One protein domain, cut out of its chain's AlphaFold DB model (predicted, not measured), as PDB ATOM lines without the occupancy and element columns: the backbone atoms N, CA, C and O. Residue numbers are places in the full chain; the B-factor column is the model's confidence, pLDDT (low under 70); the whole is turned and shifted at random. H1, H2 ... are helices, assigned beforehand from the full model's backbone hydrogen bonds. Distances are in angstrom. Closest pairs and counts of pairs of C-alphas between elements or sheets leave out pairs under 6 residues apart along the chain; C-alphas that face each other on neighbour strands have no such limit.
ATOM      1  N   ALA A 102      21.968 -33.008  15.301       87.31
ATOM      2  CA  ALA A 102      20.830 -32.419  14.615       87.31
ATOM      3  C   ALA A 102      21.310 -31.435  13.529       87.31
ATOM      4  O   ALA A 102      22.446 -30.954  13.525       87.31
ATOM      5  N   ILE A 103      20.433 -31.129  12.566       82.50
ATOM      6  CA  ILE A 103      20.752 -30.179  11.484       82.50
ATOM      7  C   ILE A 103      21.038 -28.781  12.063       82.50
ATOM      8  O   ILE A 103      21.968 -28.113  11.610       82.50
ATOM      9  N   SER A 104      20.323 -28.393  13.125       86.38
ATOM     10  CA  SER A 104      20.583 -27.198  13.939       86.38
ATOM     11  C   SER A 104      22.031 -27.101  14.411       86.38
ATOM     12  O   SER A 104      22.633 -26.034  14.336       86.38
ATOM     13  N   ASP A 105      22.608 -28.212  14.859       84.50
ATOM     14  CA  ASP A 105      23.895 -28.236  15.556       84.50
ATOM     15  C   ASP A 105      25.044 -28.127  14.553       84.50
ATOM     16  O   ASP A 105      26.042 -27.446  14.801       84.50
ATOM     17  N   LEU A 106      24.870 -28.737  13.375       80.62
ATOM     18  CA  LEU A 106      25.766 -28.577  12.230       80.62
ATOM     19  C   LEU A 106      25.724 -27.143  11.688       80.62
ATOM     20  O   LEU A 106      26.780 -26.561  11.440       80.62
ATOM     21  N   ILE A 107      24.534 -26.546  11.567       83.19
ATOM     22  CA  ILE A 107      24.354 -25.147  11.144       83.19
ATOM     23  C   ILE A 107      24.985 -24.184  12.163       83.19
ATOM     24  O   ILE A 107      25.777 -23.317  11.788       83.19
ATOM     25  N   ALA A 108      24.719 -24.363  13.460       83.06
ATOM     26  CA  ALA A 108      25.302 -23.554  14.529       83.06
ATOM     27  C   ALA A 108      26.835 -23.679  14.574       83.06
ATOM     28  O   ALA A 108      27.538 -22.666  14.645       83.06
ATOM     29  N   SER A 109      27.367 -24.900  14.447       80.94
ATOM     30  CA  SER A 109      28.812 -25.155  14.383       80.94
ATOM     31  C   SER A 109      29.450 -24.518  13.145       80.94
ATOM     32  O   SER A 109      30.497 -23.878  13.252       80.94
ATOM     33  N   TRP A 110      28.800 -24.609  11.981       82.44
ATOM     34  CA  TRP A 110      29.252 -23.951  10.753       82.44
ATOM     35  C   TRP A 110      29.259 -22.423  10.881       82.44
ATOM     36  O   TRP A 110      30.235 -21.778  10.485       82.44
ATOM     37  N   HIS A 111      28.232 -21.822  11.487       83.00
ATOM     38  CA  HIS A 111      28.214 -20.386  11.774       83.00
ATOM     39  C   HIS A 111      29.308 -19.981  12.771       83.00
ATOM     40  O   HIS A 111      29.951 -18.947  12.566       83.00
ATOM     41  N   ALA A 112      29.575 -20.787  13.802       80.56
ATOM     42  CA  ALA A 112      30.650 -20.546  14.765       80.56
ATOM     43  C   ALA A 112      32.036 -20.589  14.094       80.56
ATOM     44  O   ALA A 112      32.805 -19.630  14.212       80.56
ATOM     45  N   LEU A 113      32.320 -21.633  13.307       77.25
ATOM     46  CA  LEU A 113      33.546 -21.767  12.506       77.25
ATOM     47  C   LEU A 113      33.685 -20.618  11.492       77.25
ATOM     48  O   LEU A 113      34.742 -19.990  11.397       77.25
ATOM     49  N   SER A 114      32.603 -20.248  10.803       79.31
ATOM     50  CA  SER A 114      32.567 -19.119   9.858       79.31
ATOM     51  C   SER A 114      32.771 -17.756  10.535       79.31
ATOM     52  O   SER A 114      33.313 -16.828   9.927       79.31
ATOM     53  N   LYS A 115      32.348 -17.597  11.795       83.00
ATOM     54  CA  LYS A 115      32.574 -16.391  12.613       83.00
ATOM     55  C   LYS A 115      34.022 -16.339  13.115       83.00
ATOM     56  O   LYS A 115      34.647 -15.282  13.029       83.00
ATOM     57  N   ALA A 116      34.584 -17.468  13.550       75.50
ATOM     58  CA  ALA A 116      35.991 -17.592  13.940       75.50
ATOM     59  C   ALA A 116      36.942 -17.325  12.757       75.50
ATOM     60  O   ALA A 116      37.842 -16.491  12.864       75.50
ATOM     61  N   SER A 117      36.684 -17.944  11.601       79.19
ATOM     62  CA  SER A 117      37.468 -17.781  10.369       79.19
ATOM     63  C   SER A 117      37.454 -16.335   9.853       79.19
ATOM     64  O   SER A 117      38.517 -15.758   9.606       79.19
ATOM     65  N   ARG A 118      36.283 -15.675   9.807       76.44
ATOM     66  CA  ARG A 118      36.193 -14.237   9.481       76.44
ATOM     67  C   ARG A 118      36.964 -13.370  10.481       76.44
ATOM     68  O   ARG A 118      37.754 -12.527  10.062       76.44
ATOM     69  N   LYS A 119      36.822 -13.620  11.789       79.00
ATOM     70  CA  LYS A 119      37.560 -12.905  12.850       79.00
ATOM     71  C   LYS A 119      39.080 -13.084  12.722       79.00
ATOM     72  O   LYS A 119      39.823 -12.143  12.990       79.00
ATOM     73  N   ALA A 120      39.549 -14.251  12.277       74.44
ATOM     74  CA  ALA A 120      40.960 -14.502  11.983       74.44
ATOM     75  C   ALA A 120      41.441 -13.771  10.713       74.44
ATOM     76  O   ALA A 120      42.517 -13.176  10.738       74.44
ATOM     77  N   ASN A 121      40.646 -13.751   9.635       75.88
ATOM     78  CA  ASN A 121      40.988 -13.048   8.390       75.88
ATOM     79  C   ASN A 121      41.077 -11.526   8.605       75.88
ATOM     80  O   ASN A 121      42.070 -10.908   8.229       75.88
ATOM     81  N   ILE A 122      40.095 -10.943   9.301       78.69
ATOM     82  CA  ILE A 122      40.083  -9.529   9.712       78.69
ATOM     83  C   ILE A 122      41.347  -9.206  10.521       78.69
ATOM     84  O   ILE A 122      42.096  -8.299  10.163       78.69
ATOM     85  N   ARG A 123      41.665 -10.008  11.548       77.00
ATOM     86  CA  ARG A 123      42.896  -9.841  12.344       77.00
ATOM     87  C   ARG A 123      44.183  -9.924  11.516       77.00
ATOM     88  O   ARG A 123      45.143  -9.256  11.871       77.00
ATOM     89  N   GLN A 124      44.219 -10.702  10.433       74.19
ATOM     90  CA  GLN A 124      45.372 -10.751   9.526       74.19
ATOM     91  C   GLN A 124      45.468  -9.530   8.599       74.19
ATOM     92  O   GLN A 124      46.579  -9.145   8.247       74.19
ATOM     93  N   ARG A 125      44.342  -8.913   8.213       73.56
ATOM     94  CA  ARG A 125      44.326  -7.709   7.360       73.56
ATOM     95  C   ARG A 125      44.726  -6.442   8.118       73.56
ATOM     96  O   ARG A 125      45.501  -5.655   7.592       73.56
ATOM     97  N   TYR A 126      44.241  -6.271   9.350       77.19
ATOM     98  CA  TYR A 126      44.496  -5.074  10.169       77.19
ATOM     99  C   TYR A 126      45.707  -5.206  11.115       77.19
ATOM    100  O   TYR A 126      45.927  -4.354  11.976       77.19
ATOM    101  N   ALA A 127      46.526  -6.254  10.963       77.62
ATOM    102  CA  ALA A 127      47.803  -6.396  11.665       77.62
ATOM    103  C   ALA A 127      48.876  -5.475  11.050       77.62
ATOM    104  O   ALA A 127      49.724  -5.911  10.270       77.62
ATOM    105  N   PHE A 139      50.371 -13.695  23.491       46.56
ATOM    106  CA  PHE A 139      49.007 -14.211  23.288       46.56
ATOM    107  C   PHE A 139      48.898 -15.246  22.152       46.56
ATOM    108  O   PHE A 139      48.112 -16.192  22.245       46.56
ATOM    109  N   SER A 140      49.663 -15.085  21.069       53.78
ATOM    110  CA  SER A 140      49.678 -16.022  19.934       53.78
ATOM    111  C   SER A 140      50.344 -17.356  20.296       53.78
ATOM    112  O   SER A 140      49.823 -18.431  19.970       53.78
ATOM    113  N   ASP A 141      51.461 -17.295  21.022       54.19
ATOM    114  CA  ASP A 141      52.165 -18.462  21.551       54.19
ATOM    115  C   ASP A 141      51.337 -19.154  22.648       54.19
ATOM    116  O   ASP A 141      51.293 -20.383  22.682       54.19
ATOM    117  N   GLU A 142      50.587 -18.413  23.469       51.38
ATOM    118  CA  GLU A 142      49.683 -18.964  24.489       51.38
ATOM    119  C   GLU A 142      48.452 -19.662  23.880       51.38
ATOM    120  O   GLU A 142      48.156 -20.801  24.247       51.38
ATOM    121  N   LEU A 143      47.781 -19.072  22.878       50.09
ATOM    122  CA  LEU A 143      46.709 -19.762  22.134       50.09
ATOM    123  C   LEU A 143      47.220 -21.030  21.430       50.09
ATOM    124  O   LEU A 143      46.501 -22.033  21.342       50.09
ATOM    125  N   SER A 144      48.461 -20.992  20.941       53.81
ATOM    126  CA  SER A 144      49.116 -22.128  20.287       53.81
ATOM    127  C   SER A 144      49.505 -23.220  21.292       53.81
ATOM    128  O   SER A 144      49.256 -24.398  21.034       53.81
ATOM    129  N   ALA A 145      50.036 -22.852  22.462       54.19
ATOM    130  CA  ALA A 145      50.380 -23.765  23.555       54.19
ATOM    131  C   ALA A 145      49.140 -24.380  24.230       54.19
ATOM    132  O   ALA A 145      49.163 -25.549  24.613       54.19
ATOM    133  N   SER A 146      48.039 -23.628  24.305       50.97
ATOM    134  CA  SER A 146      46.724 -24.090  24.771       50.97
ATOM    135  C   SER A 146      46.039 -25.046  23.774       50.97
ATOM    136  O   SER A 146      45.040 -25.700  24.086       50.97
ATOM    137  N   GLY A 147      46.562 -25.171  22.548       54.22
ATOM    138  CA  GLY A 147      46.113 -26.166  21.573       54.22
ATOM    139  C   GLY A 147      44.715 -25.928  20.990       54.22
ATOM    140  O   GLY A 147      44.186 -26.822  20.332       54.22
ATOM    141  N   TYR A 148      44.111 -24.746  21.181       49.09
ATOM    142  CA  TYR A 148      42.799 -24.395  20.601       49.09
ATOM    143  C   TYR A 148      42.760 -24.584  19.079       49.09
ATOM    144  O   TYR A 148      41.794 -25.127  18.546       49.09
ATOM    145  N   LYS A 149      43.864 -24.259  18.400       58.00
ATOM    146  CA  LYS A 149      44.038 -24.404  16.946       58.00
ATOM    147  C   LYS A 149      43.912 -25.849  16.432       58.00
ATOM    148  O   LYS A 149      43.678 -26.060  15.248       58.00
ATOM    149  N   GLY A 150      44.065 -26.847  17.309       67.06
ATOM    150  CA  GLY A 150      43.804 -28.258  17.001       67.06
ATOM    151  C   GLY A 150      42.365 -28.706  17.280       67.06
ATOM    152  O   GLY A 150      41.983 -29.787  16.843       67.06
ATOM    153  N   ARG A 151      41.567 -27.906  18.001       67.44
ATOM    154  CA  ARG A 151      40.165 -28.205  18.347       67.44
ATOM    155  C   ARG A 151      39.217 -27.737  17.246       67.44
ATOM    156  O   ARG A 151      38.385 -28.519  16.810       67.44
ATOM    157  N   GLU A 152      39.409 -26.515  16.746       76.50
ATOM    158  CA  GLU A 152      38.616 -25.937  15.645       76.50
ATOM    159  C   GLU A 152      38.639 -26.850  14.406       76.50
ATOM    160  O   GLU A 152      37.589 -27.259  13.927       76.50
ATOM    161  N   ALA A 153      39.828 -27.285  13.972       74.69
ATOM    162  CA  ALA A 153      39.993 -28.196  12.834       74.69
ATOM    163  C   ALA A 153      39.414 -29.613  13.062       74.69
ATOM    164  O   ALA A 153      39.091 -30.311  12.102       74.69
ATOM    165  N   ARG A 154      39.281 -30.063  14.322       77.12
ATOM    166  CA  ARG A 154      38.631 -31.344  14.663       77.12
ATOM    167  C   ARG A 154      37.111 -31.225  14.628       77.12
ATOM    168  O   ARG A 154      36.470 -32.106  14.065       77.12
ATOM    169  N   LEU A 155      36.562 -30.138  15.177       80.56
ATOM    170  CA  LEU A 155      35.134 -29.826  15.085       80.56
ATOM    171  C   LEU A 155      34.723 -29.648  13.620       80.56
ATOM    172  O   LEU A 155      33.779 -30.288  13.179       80.56
ATOM    173  N   GLU A 156      35.494 -28.885  12.841       82.94
ATOM    174  CA  GLU A 156      35.300 -28.749  11.396       82.94
ATOM    175  C   GLU A 156      35.278 -30.119  10.695       82.94
ATOM    176  O   GLU A 156      34.334 -30.412   9.963       82.94
ATOM    177  N   ASN A 157      36.252 -31.005  10.952       84.19
ATOM    178  CA  ASN A 157      36.264 -32.336  10.333       84.19
ATOM    179  C   ASN A 157      35.072 -33.213  10.759       84.19
ATOM    180  O   ASN A 157      34.557 -33.961   9.930       84.19
ATOM    181  N   ALA A 158      34.615 -33.114  12.012       82.94
ATOM    182  CA  ALA A 158      33.419 -33.810  12.487       82.94
ATOM    183  C   ALA A 158      32.147 -33.280  11.799       82.94
ATOM    184  O   ALA A 158      31.369 -34.073  11.269       82.94
ATOM    185  N   CYS A 159      31.981 -31.956  11.711       84.56
ATOM    186  CA  CYS A 159      30.851 -31.327  11.028       84.56
ATOM    187  C   CYS A 159      30.808 -31.680   9.535       84.56
ATOM    188  O   CYS A 159      29.741 -32.036   9.044       84.56
ATOM    189  N   TRP A 160      31.944 -31.661   8.821       84.56
ATOM    190  CA  TRP A 160      31.999 -32.104   7.420       84.56
ATOM    191  C   TRP A 160      31.601 -33.577   7.265       84.56
ATOM    192  O   TRP A 160      30.804 -33.891   6.384       84.56
ATOM    193  N   ARG A 161      32.093 -34.483   8.128       83.69
ATOM    194  CA  ARG A 161      31.712 -35.911   8.098       83.69
ATOM    195  C   ARG A 161      30.210 -36.103   8.313       83.69
ATOM    196  O   ARG A 161      29.572 -36.772   7.505       83.69
ATOM    197  N   ALA A 162      29.655 -35.500   9.364       88.06
ATOM    198  CA  ALA A 162      28.238 -35.605   9.704       88.06
ATOM    199  C   ALA A 162      27.334 -34.976   8.627       88.06
ATOM    200  O   ALA A 162      26.310 -35.556   8.264       88.06
ATOM    201  N   TRP A 163      27.733 -33.834   8.060       87.56
ATOM    202  CA  TRP A 163      27.017 -33.194   6.956       87.56
ATOM    203  C   TRP A 163      27.038 -34.055   5.690       87.56
ATOM    204  O   TRP A 163      25.974 -34.363   5.159       87.56
ATOM    205  N   THR A 164      28.207 -34.525   5.238       87.38
ATOM    206  CA  THR A 164      28.295 -35.413   4.065       87.38
ATOM    207  C   THR A 164      27.494 -36.698   4.276       87.38
ATOM    208  O   THR A 164      26.721 -37.063   3.392       87.38
ATOM    209  N   GLN A 165      27.596 -37.337   5.447       88.25
ATOM    210  CA  GLN A 165      26.791 -38.514   5.791       88.25
ATOM    211  C   GLN A 165      25.288 -38.249   5.644       88.25
ATOM    212  O   GLN A 165      24.588 -39.052   5.029       88.25
ATOM    213  N   LYS A 166      24.796 -37.119   6.164       88.62
ATOM    214  CA  LYS A 166      23.367 -36.776   6.140       88.62
ATOM    215  C   LYS A 166      22.873 -36.384   4.743       88.62
ATOM    216  O   LYS A 166      21.767 -36.758   4.380       88.62
ATOM    217  N   MET A 167      23.702 -35.694   3.956       90.25
ATOM    218  CA  MET A 167      23.386 -35.249   2.588       90.25
ATOM    219  C   MET A 167      23.467 -36.364   1.534       90.25
ATOM    220  O   MET A 167      22.853 -36.241   0.480       90.25
ATOM    221  N   SER A 168      24.234 -37.430   1.787       90.44
ATOM    222  CA  SER A 168      24.377 -38.583   0.876       90.44
ATOM    223  C   SER A 168      23.808 -39.890   1.446       90.44
ATOM    224  O   SER A 168      24.068 -40.959   0.906       90.44
ATOM    225  N   HIS A 169      23.015 -39.795   2.521       91.88
ATOM    226  CA  HIS A 169      22.307 -40.904   3.176       91.88
ATOM    227  C   HIS A 169      23.186 -42.131   3.502       91.88
ATOM    228  O   HIS A 169      22.718 -43.267   3.472       91.88
ATOM    229  N   LEU A 170      24.464 -41.906   3.829       91.00
ATOM    230  CA  LEU A 170      25.442 -42.980   4.027       91.00
ATOM    231  C   LEU A 170      25.142 -43.812   5.279       91.00
ATOM    232  O   LEU A 170      25.023 -43.277   6.389       91.00
ATOM    233  N   SER A 171      25.117 -45.133   5.096       90.06
ATOM    234  CA  SER A 171      25.011 -46.130   6.160       90.06
ATOM    235  C   SER A 171      26.109 -45.963   7.223       90.06
ATOM    236  O   SER A 171      27.233 -45.532   6.954       90.06
ATOM    237  N   LYS A 172      25.775 -46.291   8.476       87.38
ATOM    238  CA  LYS A 172      26.728 -46.339   9.594       87.38
ATOM    239  C   LYS A 172      27.245 -47.776   9.735       87.38
ATOM    240  O   LYS A 172      26.573 -48.600  10.344       87.38
ATOM    241  N   VAL A 173      28.426 -48.061   9.181       88.06
ATOM    242  CA  VAL A 173      29.161 -49.322   9.416       88.06
ATOM    243  C   VAL A 173      29.592 -49.393  10.889       88.06
ATOM    244  O   VAL A 173      30.007 -48.372  11.449       88.06
ATOM    245  N   HIS A 174      29.502 -50.559  11.539       80.75
ATOM    246  CA  HIS A 174      29.867 -50.692  12.950       80.75
ATOM    247  C   HIS A 174      31.405 -50.631  13.105       80.75
ATOM    248  O   HIS A 174      32.141 -51.158  12.264       80.75
ATOM    249  N   PRO A 175      31.956 -50.014  14.173       79.25
ATOM    250  CA  PRO A 175      33.408 -49.979  14.397       79.25
ATOM    251  C   PRO A 175      34.043 -51.379  14.497       79.25
ATOM    252  O   PRO A 175      35.233 -51.542  14.222       79.25
ATOM    253  N   GLU A 176      33.253 -52.388  14.862       79.19
ATOM    254  CA  GLU A 176      33.668 -53.789  14.962       79.19
ATOM    255  C   GLU A 176      33.886 -54.435  13.585       79.19
ATOM    256  O   GLU A 176      34.893 -55.123  13.402       79.19
ATOM    257  N   ASP A 177      33.038 -54.136  12.592       87.00
ATOM    258  CA  ASP A 177      33.168 -54.624  11.206       87.00
ATOM    259  C   ASP A 177      34.507 -54.180  10.590       87.00
ATOM    260  O   ASP A 177      35.218 -54.946   9.927       87.00
ATOM    261  N   LEU A 178      34.883 -52.933  10.899       82.00
ATOM    262  CA  LEU A 178      36.139 -52.285  10.522       82.00
ATOM    263  C   LEU A 178      37.346 -52.738  11.370       82.00
ATOM    264  O   LEU A 178      38.467 -52.287  11.117       82.00
ATOM    265  N   ASN A 179      37.153 -53.619  12.364       83.50
ATOM    266  CA  ASN A 179      38.181 -54.070  13.315       83.50
ATOM    267  C   ASN A 179      38.887 -52.885  14.024       83.50
ATOM    268  O   ASN A 179      40.103 -52.899  14.259       83.50
ATOM    269  N   TRP A 180      38.134 -51.818  14.317       83.50
ATOM    270  CA  TRP A 180      38.664 -50.550  14.821       83.50
ATOM    271  C   TRP A 180      38.722 -50.533  16.354       83.50
ATOM    272  O   TRP A 180      37.763 -50.224  17.060       83.50
ATOM    273  N   LEU A 181      39.902 -50.857  16.885       71.38
ATOM    274  CA  LEU A 181      40.189 -50.827  18.322       71.38
ATOM    275  C   LEU A 181      40.355 -49.386  18.824       71.38
ATOM    276  O   LEU A 181      41.454 -48.827  18.786       71.38
TER     277      LEU A 181
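What this domain is: This is residues 102 to 127 and 139 to 181 of the 682 residues of an uncharacterized protein of Bifiguratus adelaidae (UniProt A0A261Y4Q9). Two long helices, H1 and H3, make an open V: they meet where the first half of H1 is near H3, and their other ends spread apart. The short helix H2 sits at the spread end of H3, and beyond the closed end a tail without a named helix leads away, with residues 171 to 181 sticking out. The printed part has 69 residues, with three named helices in the order H1, H2, H3 and no named strand; the class is all helix. The whole is only just loose, close to extended, with a radius of gyration of the C-alphas of 16.3 A, and it is elongated, spanning 49 by 28 by 16 A.

How they stand to each other: Start with H1, residues 103 to 125, the longest helix. With residues 106 to 113 alone it touches H3, residues 149 to 167; look at Leu 106 and Cys 159, whose C-alphas are the closest, 5.9 A apart. The two run opposite ways at a steep tilt of 41 degrees. H2, residues 139 to 145, is close to H3 but not clearly touching, with the closest C-alphas, those of Leu 143 and Lys 149, 7.5 A apart. H1 and H2 are apart. In H1 and H2 every O i to N i+4 pair is within hydrogen-bond range; in H3, 13 of 15 are.

Where its parts are: Find C-alpha 103 at (20.752, -30.179, 11.484); from there H1 runs 32.8 A to C-alpha 125. H2 covers 9.7 A. H3 runs 27.4 A from C-alpha 149 at (44.038, -24.404, 16.946) to C-alpha 167 at (23.386, -35.249, 2.588).

The domain as a whole: The C-alphas farthest apart, those of Tyr 126 and Asp 177, are 50.8 A apart. Residues 128 to 138 are not printed, and C-alphas 127 and 139 are 14.1 A apart across this cut. The link from H2 to H3 is tight. Residues 139 to 151 have pLDDT under 70.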